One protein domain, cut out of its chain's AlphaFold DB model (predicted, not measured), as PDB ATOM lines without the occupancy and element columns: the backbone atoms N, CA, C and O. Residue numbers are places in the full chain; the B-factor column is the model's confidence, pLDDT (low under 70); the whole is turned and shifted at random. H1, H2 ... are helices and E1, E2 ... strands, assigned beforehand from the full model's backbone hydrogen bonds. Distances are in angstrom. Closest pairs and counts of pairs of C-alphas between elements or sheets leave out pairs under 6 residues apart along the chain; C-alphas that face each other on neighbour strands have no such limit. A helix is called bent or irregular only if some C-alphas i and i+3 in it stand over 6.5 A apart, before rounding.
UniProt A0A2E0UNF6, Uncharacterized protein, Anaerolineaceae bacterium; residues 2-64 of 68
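AT A GLANCE: This is residues 2 to 64 of the 68 residues of an uncharacterized protein of Anaerolineaceae bacterium (UniProt A0A2E0UNF6). A long bent helix, H2, makes much of the length of a rod; at one end of it sits a loop that holds the short strand E1, and at the other end H3 folds back on the arm H2b. The short H1, where the printed part begins, comes back near the arm H2a. The printed part has 63 residues, with three named helices and one named strand in the order H1, E1, H2, H3, and is mostly helix. It is only just extended, close to loose, with a radius of gyration of the C-alphas of 16.1 A and spans of 45 by 22 by 14 A.

HOW THE PARTS SIT: Start at H1, residues 2 to 5, and go on to E1, residues 22 to 24; the two are apart. E1 pairs with no named strand, but residues 15 to 16 pair antiparallel with it. Next comes H2, residues 28 to 50, assigned as one helix by its hydrogen bonds but bent: C-alphas 37 and 40 are 7.3 A apart. Its arms, H2a, residues 28 to 37, and H2b, residues 40 to 50, stand at a steep tilt of 62 degrees. E1 and H2a meet only through their link. H1 and H2a are close but not clearly touching; their closest C-alphas, of Cys 5 and Tyr 31, are 7.2 A apart. H3, residues 55 to 62, touches H2b at a steep tilt of 46 degrees, opposite ways, with the closest C-alphas, of Met 45 and Ala 55, 4.7 A apart. Every O i to N i+4 pair is within hydrogen-bond range in H2a and H2b; H3 has 1 of 4, beside 4 of 5 O i to N i+3 pairs, and H1 is too short for an i+4 pair.

IN THESE COORDINATES: Find C-alpha 2 at (149.415, 124.334, 184.383), where H1 begins. H2a runs 14.6 A from C-alpha 28 at (142.256, 125.135, 175.037), and H2b runs 15.5 A. H3 runs 11.8 A to C-alpha 62 at (168.601, 129.056, 168.785).

THE WHOLE: The C-alphas of Gly 20 and Arg 52, the two farthest apart, are 46.8 A apart. The printed part has no cut; the link from H1 to E1, 16 residues, is long. Look for pLDDT under 70 at residues 2 to 3 and 63 to 64.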
ATOM      1  N   LEU A   2     150.029 123.564 183.295       62.75
ATOM      2  CA  LEU A   2     149.415 124.334 184.383       62.75
ATOM      3  C   LEU A   2     150.212 125.607 184.717       62.75
ATOM      4  O   LEU A   2     149.608 126.649 184.908       62.75
ATOM      5  N   PHE A   3     151.550 125.544 184.655       68.69
ATOM      6  CA  PHE A   3     152.435 126.663 185.010       68.69
ATOM      7  C   PHE A   3     152.154 127.982 184.265       68.69
ATOM      8  O   PHE A   3     152.473 129.037 184.798       68.69
ATOM      9  N   ALA A   4     151.591 127.927 183.051       71.00
ATOM     10  CA  ALA A   4     151.321 129.111 182.230       71.00
ATOM     11  C   ALA A   4     149.826 129.345 181.978       71.00
ATOM     12  O   ALA A   4     149.381 130.486 181.970       71.00
ATOM     13  N   CYS A   5     149.044 128.282 181.758       83.00
ATOM     14  CA  CYS A   5     147.656 128.430 181.325       83.00
ATOM     15  C   CYS A   5     146.692 128.686 182.495       83.00
ATOM     16  O   CYS A   5     145.888 129.607 182.410       83.00
ATOM     17  N   ASN A   6     146.739 127.883 183.570       86.44
ATOM     18  CA  ASN A   6     145.798 127.946 184.711       86.44
ATOM     19  C   ASN A   6     144.296 128.063 184.324       86.44
ATOM     20  O   ASN A   6     143.499 128.659 185.047       86.44
ATOM     21  N   GLY A   7     143.896 127.531 183.160       88.25
ATOM     22  CA  GLY A   7     142.530 127.653 182.621       88.25
ATOM     23  C   GLY A   7     142.207 129.010 181.974       88.25
ATOM     24  O   GLY A   7     141.074 129.246 181.551       88.25
ATOM     25  N   GLY A   8     143.182 129.913 181.883       89.62
ATOM     26  CA  GLY A   8     143.047 131.251 181.316       89.62
ATOM     27  C   GLY A   8     141.998 132.112 182.026       89.62
ATOM     28  O   GLY A   8     141.545 131.804 183.133       89.62
ATOM     29  N   CYS A   9     141.597 133.197 181.360       91.06
ATOM     30  CA  CYS A   9     140.551 134.101 181.838       91.06
ATOM     31  C   CYS A   9     139.205 133.362 181.979       91.06
ATOM     32  O   CYS A   9     138.780 132.734 181.004       91.06
ATOM     33  N   PRO A  10     138.499 133.473 183.125       91.88
ATOM     34  CA  PRO A  10     137.182 132.861 183.319       91.88
ATOM     35  C   PRO A  10     136.156 133.226 182.241       91.88
ATOM     36  O   PRO A  10     135.376 132.375 181.837       91.88
ATOM     37  N   LYS A  11     136.203 134.453 181.698       93.62
ATOM     38  CA  LYS A  11     135.296 134.908 180.627       93.62
ATOM     39  C   LYS A  11     135.391 134.066 179.346       93.62
ATOM     40  O   LYS A  11     134.427 133.989 178.597       93.62
ATOM     41  N   ASN A  12     136.537 133.436 179.101       93.25
ATOM     42  CA  ASN A  12     136.781 132.643 177.896       93.25
ATOM     43  C   ASN A  12     136.508 131.145 178.120       93.25
ATOM     44  O   ASN A  12     136.854 130.329 177.267       93.25
ATOM     45  N   ARG A  13     135.956 130.767 179.281       93.75
ATOM     46  CA  ARG A  13     135.643 129.382 179.661       93.75
ATOM     47  C   ARG A  13     134.229 129.004 179.234       93.75
ATOM     48  O   ARG A  13     133.356 128.792 180.067       93.75
ATOM     49  N   THR A  14     134.014 129.002 177.928       95.62
ATOM     50  CA  THR A  14     132.698 128.824 177.303       95.62
ATOM     51  C   THR A  14     132.459 127.415 176.779       95.62
ATOM     52  O   THR A  14     131.320 127.082 176.467       95.62
ATOM     53  N   ASP A  15     133.506 126.595 176.681       95.25
ATOM     54  CA  ASP A  15     133.443 125.287 176.033       95.25
ATOM     55  C   ASP A  15     133.311 124.160 177.068       95.25
ATOM     56  O   ASP A  15     133.547 124.347 178.269       95.25
ATOM     57  N   LEU A  16     132.956 122.966 176.587       95.88
ATOM     58  CA  LEU A  16     132.939 121.741 177.384       95.88
ATOM     59  C   LEU A  16     134.304 121.040 177.329       95.88
ATOM     60  O   LEU A  16     135.005 121.081 176.315       95.88
ATOM     61  N   THR A  17     134.686 120.379 178.419       91.69
ATOM     62  CA  THR A  17     135.811 119.443 178.434       91.69
ATOM     63  C   THR A  17     135.488 118.212 177.576       91.69
ATOM     64  O   THR A  17     134.321 117.966 177.258       91.69
ATOM     65  N   PRO A  18     136.495 117.395 177.210       89.69
ATOM     66  CA  PRO A  18     136.253 116.121 176.529       89.69
ATOM     67  C   PRO A  18     135.312 115.175 177.290       89.69
ATOM     68  O   PRO A  18     134.642 114.364 176.659       89.69
ATOM     69  N   ASP A  19     135.241 115.315 178.616       93.94
ATOM     70  CA  ASP A  19     134.381 114.519 179.497       93.94
ATOM     71  C   ASP A  19     132.970 115.125 179.658       93.94
ATOM     72  O   ASP A  19     132.135 114.574 180.366       93.94
ATOM     73  N   GLY A  20     132.686 116.253 178.996       93.25
ATOM     74  CA  GLY A  20     131.381 116.923 179.009       93.25
ATOM     75  C   GLY A  20     131.203 117.991 180.092       93.25
ATOM     76  O   GLY A  20     130.149 118.621 180.148       93.25
ATOM     77  N   GLU A  21     132.219 118.248 180.916       93.94
ATOM     78  CA  GLU A  21     132.155 119.243 181.994       93.94
ATOM     79  C   GLU A  21     132.276 120.674 181.456       93.94
ATOM     80  O   GLU A  21     133.090 120.957 180.577       93.94
ATOM     81  N   ALA A  22     131.508 121.616 181.999       92.50
ATOM     82  CA  ALA A  22     131.593 123.013 181.581       92.50
ATOM     83  C   ALA A  22     132.866 123.706 182.096       92.50
ATOM     84  O   ALA A  22     133.400 123.389 183.159       92.50
ATOM     85  N   GLY A  23     133.320 124.727 181.364       92.19
ATOM     86  CA  GLY A  23     134.376 125.628 181.826       92.19
ATOM     87  C   GLY A  23     135.740 125.403 181.173       92.19
ATOM     88  O   GLY A  23     136.755 125.894 181.681       92.19
ATOM     89  N   LEU A  24     135.787 124.707 180.033       94.06
ATOM     90  CA  LEU A  24     136.984 124.658 179.209       94.06
ATOM     91  C   LEU A  24     137.195 126.018 178.537       94.06
ATOM     92  O   LEU A  24     136.284 126.614 177.964       94.06
ATOM     93  N   ASN A  25     138.428 126.520 178.598       94.44
ATOM     94  CA  ASN A  25     138.797 127.703 177.834       94.44
ATOM     95  C   ASN A  25     138.711 127.394 176.332       94.44
ATOM     96  O   ASN A  25     139.351 126.440 175.892       94.44
ATOM     97  N   HIS A  26     138.010 128.216 175.551       94.06
ATOM     98  CA  HIS A  26     137.854 128.017 174.103       94.06
ATOM     99  C   HIS A  26     139.198 127.921 173.354       94.06
ATOM    100  O   HIS A  26     139.358 127.193 172.377       94.06
ATOM    101  N   LEU A  27     140.236 128.592 173.866       93.19
ATOM    102  CA  LEU A  27     141.595 128.539 173.316       93.19
ATOM    103  C   LEU A  27     142.428 127.370 173.861       93.19
ATOM    104  O   LEU A  27     143.621 127.283 173.575       93.19
ATOM    105  N   CYS A  28     141.789 126.443 174.579       92.62
ATOM    106  CA  CYS A  28     142.256 125.135 175.037       92.62
ATOM    107  C   CYS A  28     143.442 124.582 174.234       92.62
ATOM    108  O   CYS A  28     144.606 124.540 174.653       92.62
ATOM    109  N   LYS A  29     143.098 124.151 173.021       91.88
ATOM    110  CA  LYS A  29     143.991 123.473 172.083       91.88
ATOM    111  C   LYS A  29     145.093 124.395 171.554       91.88
ATOM    112  O   LYS A  29     146.240 123.966 171.443       91.88
ATOM    113  N   GLY A  30     144.760 125.656 171.277       91.75
ATOM    114  CA  GLY A  30     145.704 126.657 170.779       91.75
ATOM    115  C   GLY A  30     146.783 126.992 171.808       91.75
ATOM    116  O   GLY A  30     147.970 126.908 171.508       91.75
ATOM    117  N   TYR A  31     146.388 127.263 173.054       92.25
ATOM    118  CA  TYR A  31     147.313 127.459 174.170       92.25
ATOM    119  C   TYR A  31     148.178 126.227 174.410       92.25
ATOM    120  O   TYR A  31     149.371 126.369 174.679       92.25
ATOM    121  N   LYS A  32     147.621 125.021 174.247       90.06
ATOM    122  CA  LYS A  32     148.419 123.799 174.339       90.06
ATOM    123  C   LYS A  32     149.527 123.747 173.289       90.06
ATOM    124  O   LYS A  32     150.682 123.512 173.639       90.06
ATOM    125  N   ALA A  33     149.205 124.002 172.028       92.56
ATOM    126  CA  ALA A  33     150.208 124.032 170.968       92.56
ATOM    127  C   ALA A  33     151.249 125.143 171.204       92.56
ATOM    128  O   ALA A  33     152.450 124.878 171.220       92.56
ATOM    129  N   PHE A  34     150.784 126.362 171.478       92.44
ATOM    130  CA  PHE A  34     151.632 127.537 171.648       92.44
ATOM    131  C   PHE A  34     152.616 127.390 172.810       92.44
ATOM    132  O   PHE A  34     153.823 127.457 172.600       92.44
ATOM    133  N   PHE A  35     152.128 127.131 174.029       90.69
ATOM    134  CA  PHE A  35     153.001 127.047 175.203       90.69
ATOM    135  C   PHE A  35     153.946 125.846 175.157       90.69
ATOM    136  O   PHE A  35     155.016 125.918 175.751       90.69
ATOM    137  N   THR A  36     153.594 124.771 174.444       90.25
ATOM    138  CA  THR A  36     154.539 123.670 174.184       90.25
ATOM    139  C   THR A  36     155.672 124.137 173.278       90.25
ATOM    140  O   THR A  36     156.836 123.892 173.578       90.25
ATOM    141  N   HIS A  37     155.341 124.840 172.194       91.12
ATOM    142  CA  HIS A  37     156.323 125.328 171.232       91.12
ATOM    143  C   HIS A  37     157.277 126.366 171.846       91.12
ATOM    144  O   HIS A  37     158.485 126.304 171.628       91.12
ATOM    145  N   ILE A  38     156.754 127.297 172.651       92.19
ATOM    146  CA  ILE A  38     157.552 128.410 173.182       92.19
ATOM    147  C   ILE A  38     158.247 128.126 174.526       92.19
ATOM    148  O   ILE A  38     159.012 128.975 174.982       92.19
ATOM    149  N   ASP A  39     158.031 126.973 175.175       90.31
ATOM    150  CA  ASP A  39     158.606 126.691 176.506       90.31
ATOM    151  C   ASP A  39     160.142 126.774 176.505       90.31
ATOM    152  O   ASP A  39     160.732 127.526 177.284       90.31
ATOM    153  N   GLN A  40     160.805 126.070 175.582       91.12
ATOM    154  CA  GLN A  40     162.265 126.098 175.461       91.12
ATOM    155  C   GLN A  40     162.833 127.509 175.199       91.12
ATOM    156  O   GLN A  40     163.721 127.928 175.954       91.12
ATOM    157  N   PRO A  41     162.381 128.272 174.180       93.38
ATOM    158  CA  PRO A  41     162.933 129.597 173.921       93.38
ATOM    159  C   PRO A  41     162.649 130.568 175.076       93.38
ATOM    160  O   PRO A  41     163.539 131.320 175.478       93.38
ATOM    161  N   MET A  42     161.470 130.502 175.703       93.69
ATOM    162  CA  MET A  42     161.156 131.333 176.871       93.69
ATOM    163  C   MET A  42     162.063 131.040 178.068       93.69
ATOM    164  O   MET A  42     162.519 131.971 178.734       93.69
ATOM    165  N   ARG A  43     162.390 129.768 178.330       93.31
ATOM    166  CA  ARG A  43     163.334 129.394 179.396       93.31
ATOM    167  C   ARG A  43     164.731 129.958 179.156       93.31
ATOM    168  O   ARG A  43     165.355 130.435 180.105       93.31
ATOM    169  N   ILE A  44     165.204 129.932 177.908       95.00
ATOM    170  CA  ILE A  44     166.504 130.500 177.522       95.00
ATOM    171  C   ILE A  44     166.497 132.018 177.723       95.00
ATOM    172  O   ILE A  44     167.392 132.543 178.388       95.00
ATOM    173  N   MET A  45     165.474 132.718 177.220       96.56
ATOM    174  CA  MET A  45     165.337 134.169 177.408       96.56
ATOM    175  C   MET A  45     165.299 134.546 178.892       96.56
ATOM    176  O   MET A  45     166.045 135.425 179.323       96.56
ATOM    177  N   ALA A  46     164.512 133.833 179.702       96.62
ATOM    178  CA  ALA A  46     164.455 134.055 181.146       96.62
ATOM    179  C   ALA A  46     165.809 133.790 181.834       96.62
ATOM    180  O   ALA A  46     166.184 134.501 182.764       96.62
ATOM    181  N   GLY A  47     166.562 132.787 181.372       96.50
ATOM    182  CA  GLY A  47     167.920 132.507 181.842       96.50
ATOM    183  C   GLY A  47     168.901 133.646 181.559       96.50
ATOM    184  O   GLY A  47     169.668 134.013 182.447       96.50
ATOM    185  N   LEU A  48     168.841 134.244 180.364       97.44
ATOM    186  CA  LEU A  48     169.663 135.404 180.001       97.44
ATOM    187  C   LEU A  48     169.345 136.611 180.890       97.44
ATOM    188  O   LEU A  48     170.262 137.213 181.447       97.44
ATOM    189  N   LEU A  49     168.060 136.907 181.103       98.25
ATOM    190  CA  LEU A  49     167.639 138.024 181.954       98.25
ATOM    191  C   LEU A  49     168.087 137.848 183.412       98.25
ATOM    192  O   LEU A  49     168.576 138.801 184.015       98.25
ATOM    193  N   ARG A  50     168.015 136.628 183.964       98.19
ATOM    194  CA  ARG A  50     168.542 136.326 185.311       98.19
ATOM    195  C   ARG A  50     170.047 136.577 185.439       98.19
ATOM    196  O   ARG A  50     170.512 136.926 186.516       98.19
ATOM    197  N   GLN A  51     170.796 136.445 184.344       97.69
ATOM    198  CA  GLN A  51     172.227 136.765 184.272       97.69
ATOM    199  C   GLN A  51     172.498 138.245 183.944       97.69
ATOM    200  O   GLN A  51     173.637 138.600 183.658       97.69
ATOM    201  N   ARG A  52     171.469 139.107 183.934       97.88
ATOM    202  CA  ARG A  52     171.545 140.510 183.483       97.88
ATOM    203  C   ARG A  52     172.047 140.660 182.039       97.88
ATOM    204  O   ARG A  52     172.694 141.645 181.696       97.88
ATOM    205  N   ARG A  53     171.744 139.684 181.179       97.50
ATOM    206  CA  ARG A  53     172.075 139.696 179.747       97.50
ATOM    207  C   ARG A  53     170.821 139.964 178.903       97.50
ATOM    208  O   ARG A  53     169.726 139.578 179.314       97.50
ATOM    209  N   PRO A  54     170.952 140.558 177.702       97.50
ATOM    210  CA  PRO A  54     169.808 140.791 176.822       97.50
ATOM    211  C   PRO A  54     169.137 139.484 176.379       97.50
ATOM    212  O   PRO A  54     169.813 138.575 175.893       97.50
ATOM    213  N   ALA A  55     167.801 139.420 176.456       97.06
ATOM    214  CA  ALA A  55     167.018 138.275 175.978       97.06
ATOM    215  C   ALA A  55     167.244 137.984 174.481       97.06
ATOM    216  O   ALA A  55     167.282 136.820 174.092       97.06
ATOM    217  N   ALA A  56     167.507 139.021 173.670       96.19
ATOM    218  CA  ALA A  56     167.839 138.910 172.243       96.19
ATOM    219  C   ALA A  56     169.067 138.020 171.953       96.19
ATOM    220  O   ALA A  56     169.232 137.531 170.836       96.19
ATOM    221  N   GLY A  57     169.904 137.738 172.960       95.38
ATOM    222  CA  GLY A  57     170.978 136.748 172.858       95.38
ATOM    223  C   GLY A  57     170.491 135.337 172.508       95.38
ATOM    224  O   GLY A  57     171.292 134.533 172.029       95.38
ATOM    225  N   ILE A  58     169.195 135.045 172.674       94.81
ATOM    226  CA  ILE A  58     168.585 133.788 172.239       94.81
ATOM    227  C   ILE A  58     168.834 133.494 170.761       94.81
ATOM    228  O   ILE A  58     169.108 132.345 170.443       94.81
ATOM    229  N   MET A  59     168.832 134.501 169.880       92.25
ATOM    230  CA  MET A  59     169.005 134.293 168.436       92.25
ATOM    231  C   MET A  59     170.319 133.564 168.118       92.25
ATOM    232  O   MET A  59     170.367 132.709 167.243       92.25
ATOM    233  N   LYS A  60     171.384 133.831 168.884       90.50
ATOM    234  CA  LYS A  60     172.675 133.139 168.731       90.50
ATOM    235  C   LYS A  60     172.636 131.689 169.225       90.50
ATOM    236  O   LYS A  60     173.366 130.851 168.717       90.50
ATOM    237  N   ILE A  61     171.809 131.403 170.230       86.75
ATOM    238  CA  ILE A  61     171.676 130.078 170.856       86.75
ATOM    239  C   ILE A  61     170.732 129.187 170.036       86.75
ATOM    240  O   ILE A  61     170.962 127.986 169.925       86.75
ATOM    241  N   TYR A  62     169.669 129.771 169.479       77.69
ATOM    242  CA  TYR A  62     168.601 129.056 168.785       77.69
ATOM    243  C   TYR A  62     168.988 128.659 167.355       77.69
ATOM    244  O   TYR A  62     168.802 127.500 166.998       77.69
ATOM    245  N   HIS A  63     169.663 129.537 166.601       64.50
ATOM    246  CA  HIS A  63     170.211 129.194 165.278       64.50
ATOM    247  C   HIS A  63     171.255 128.058 165.319       64.50
ATOM    248  O   HIS A  63     171.543 127.440 164.302       64.50
ATOM    249  N   GLY A  64     171.829 127.750 166.490       58.28
ATOM    250  CA  GLY A  64     172.708 126.589 166.673       58.28
ATOM    251  C   GLY A  64     171.971 125.258 166.879       58.28
ATOM    252  O   GLY A  64     172.616 124.213 166.873       58.28
TER     253      GLY A  64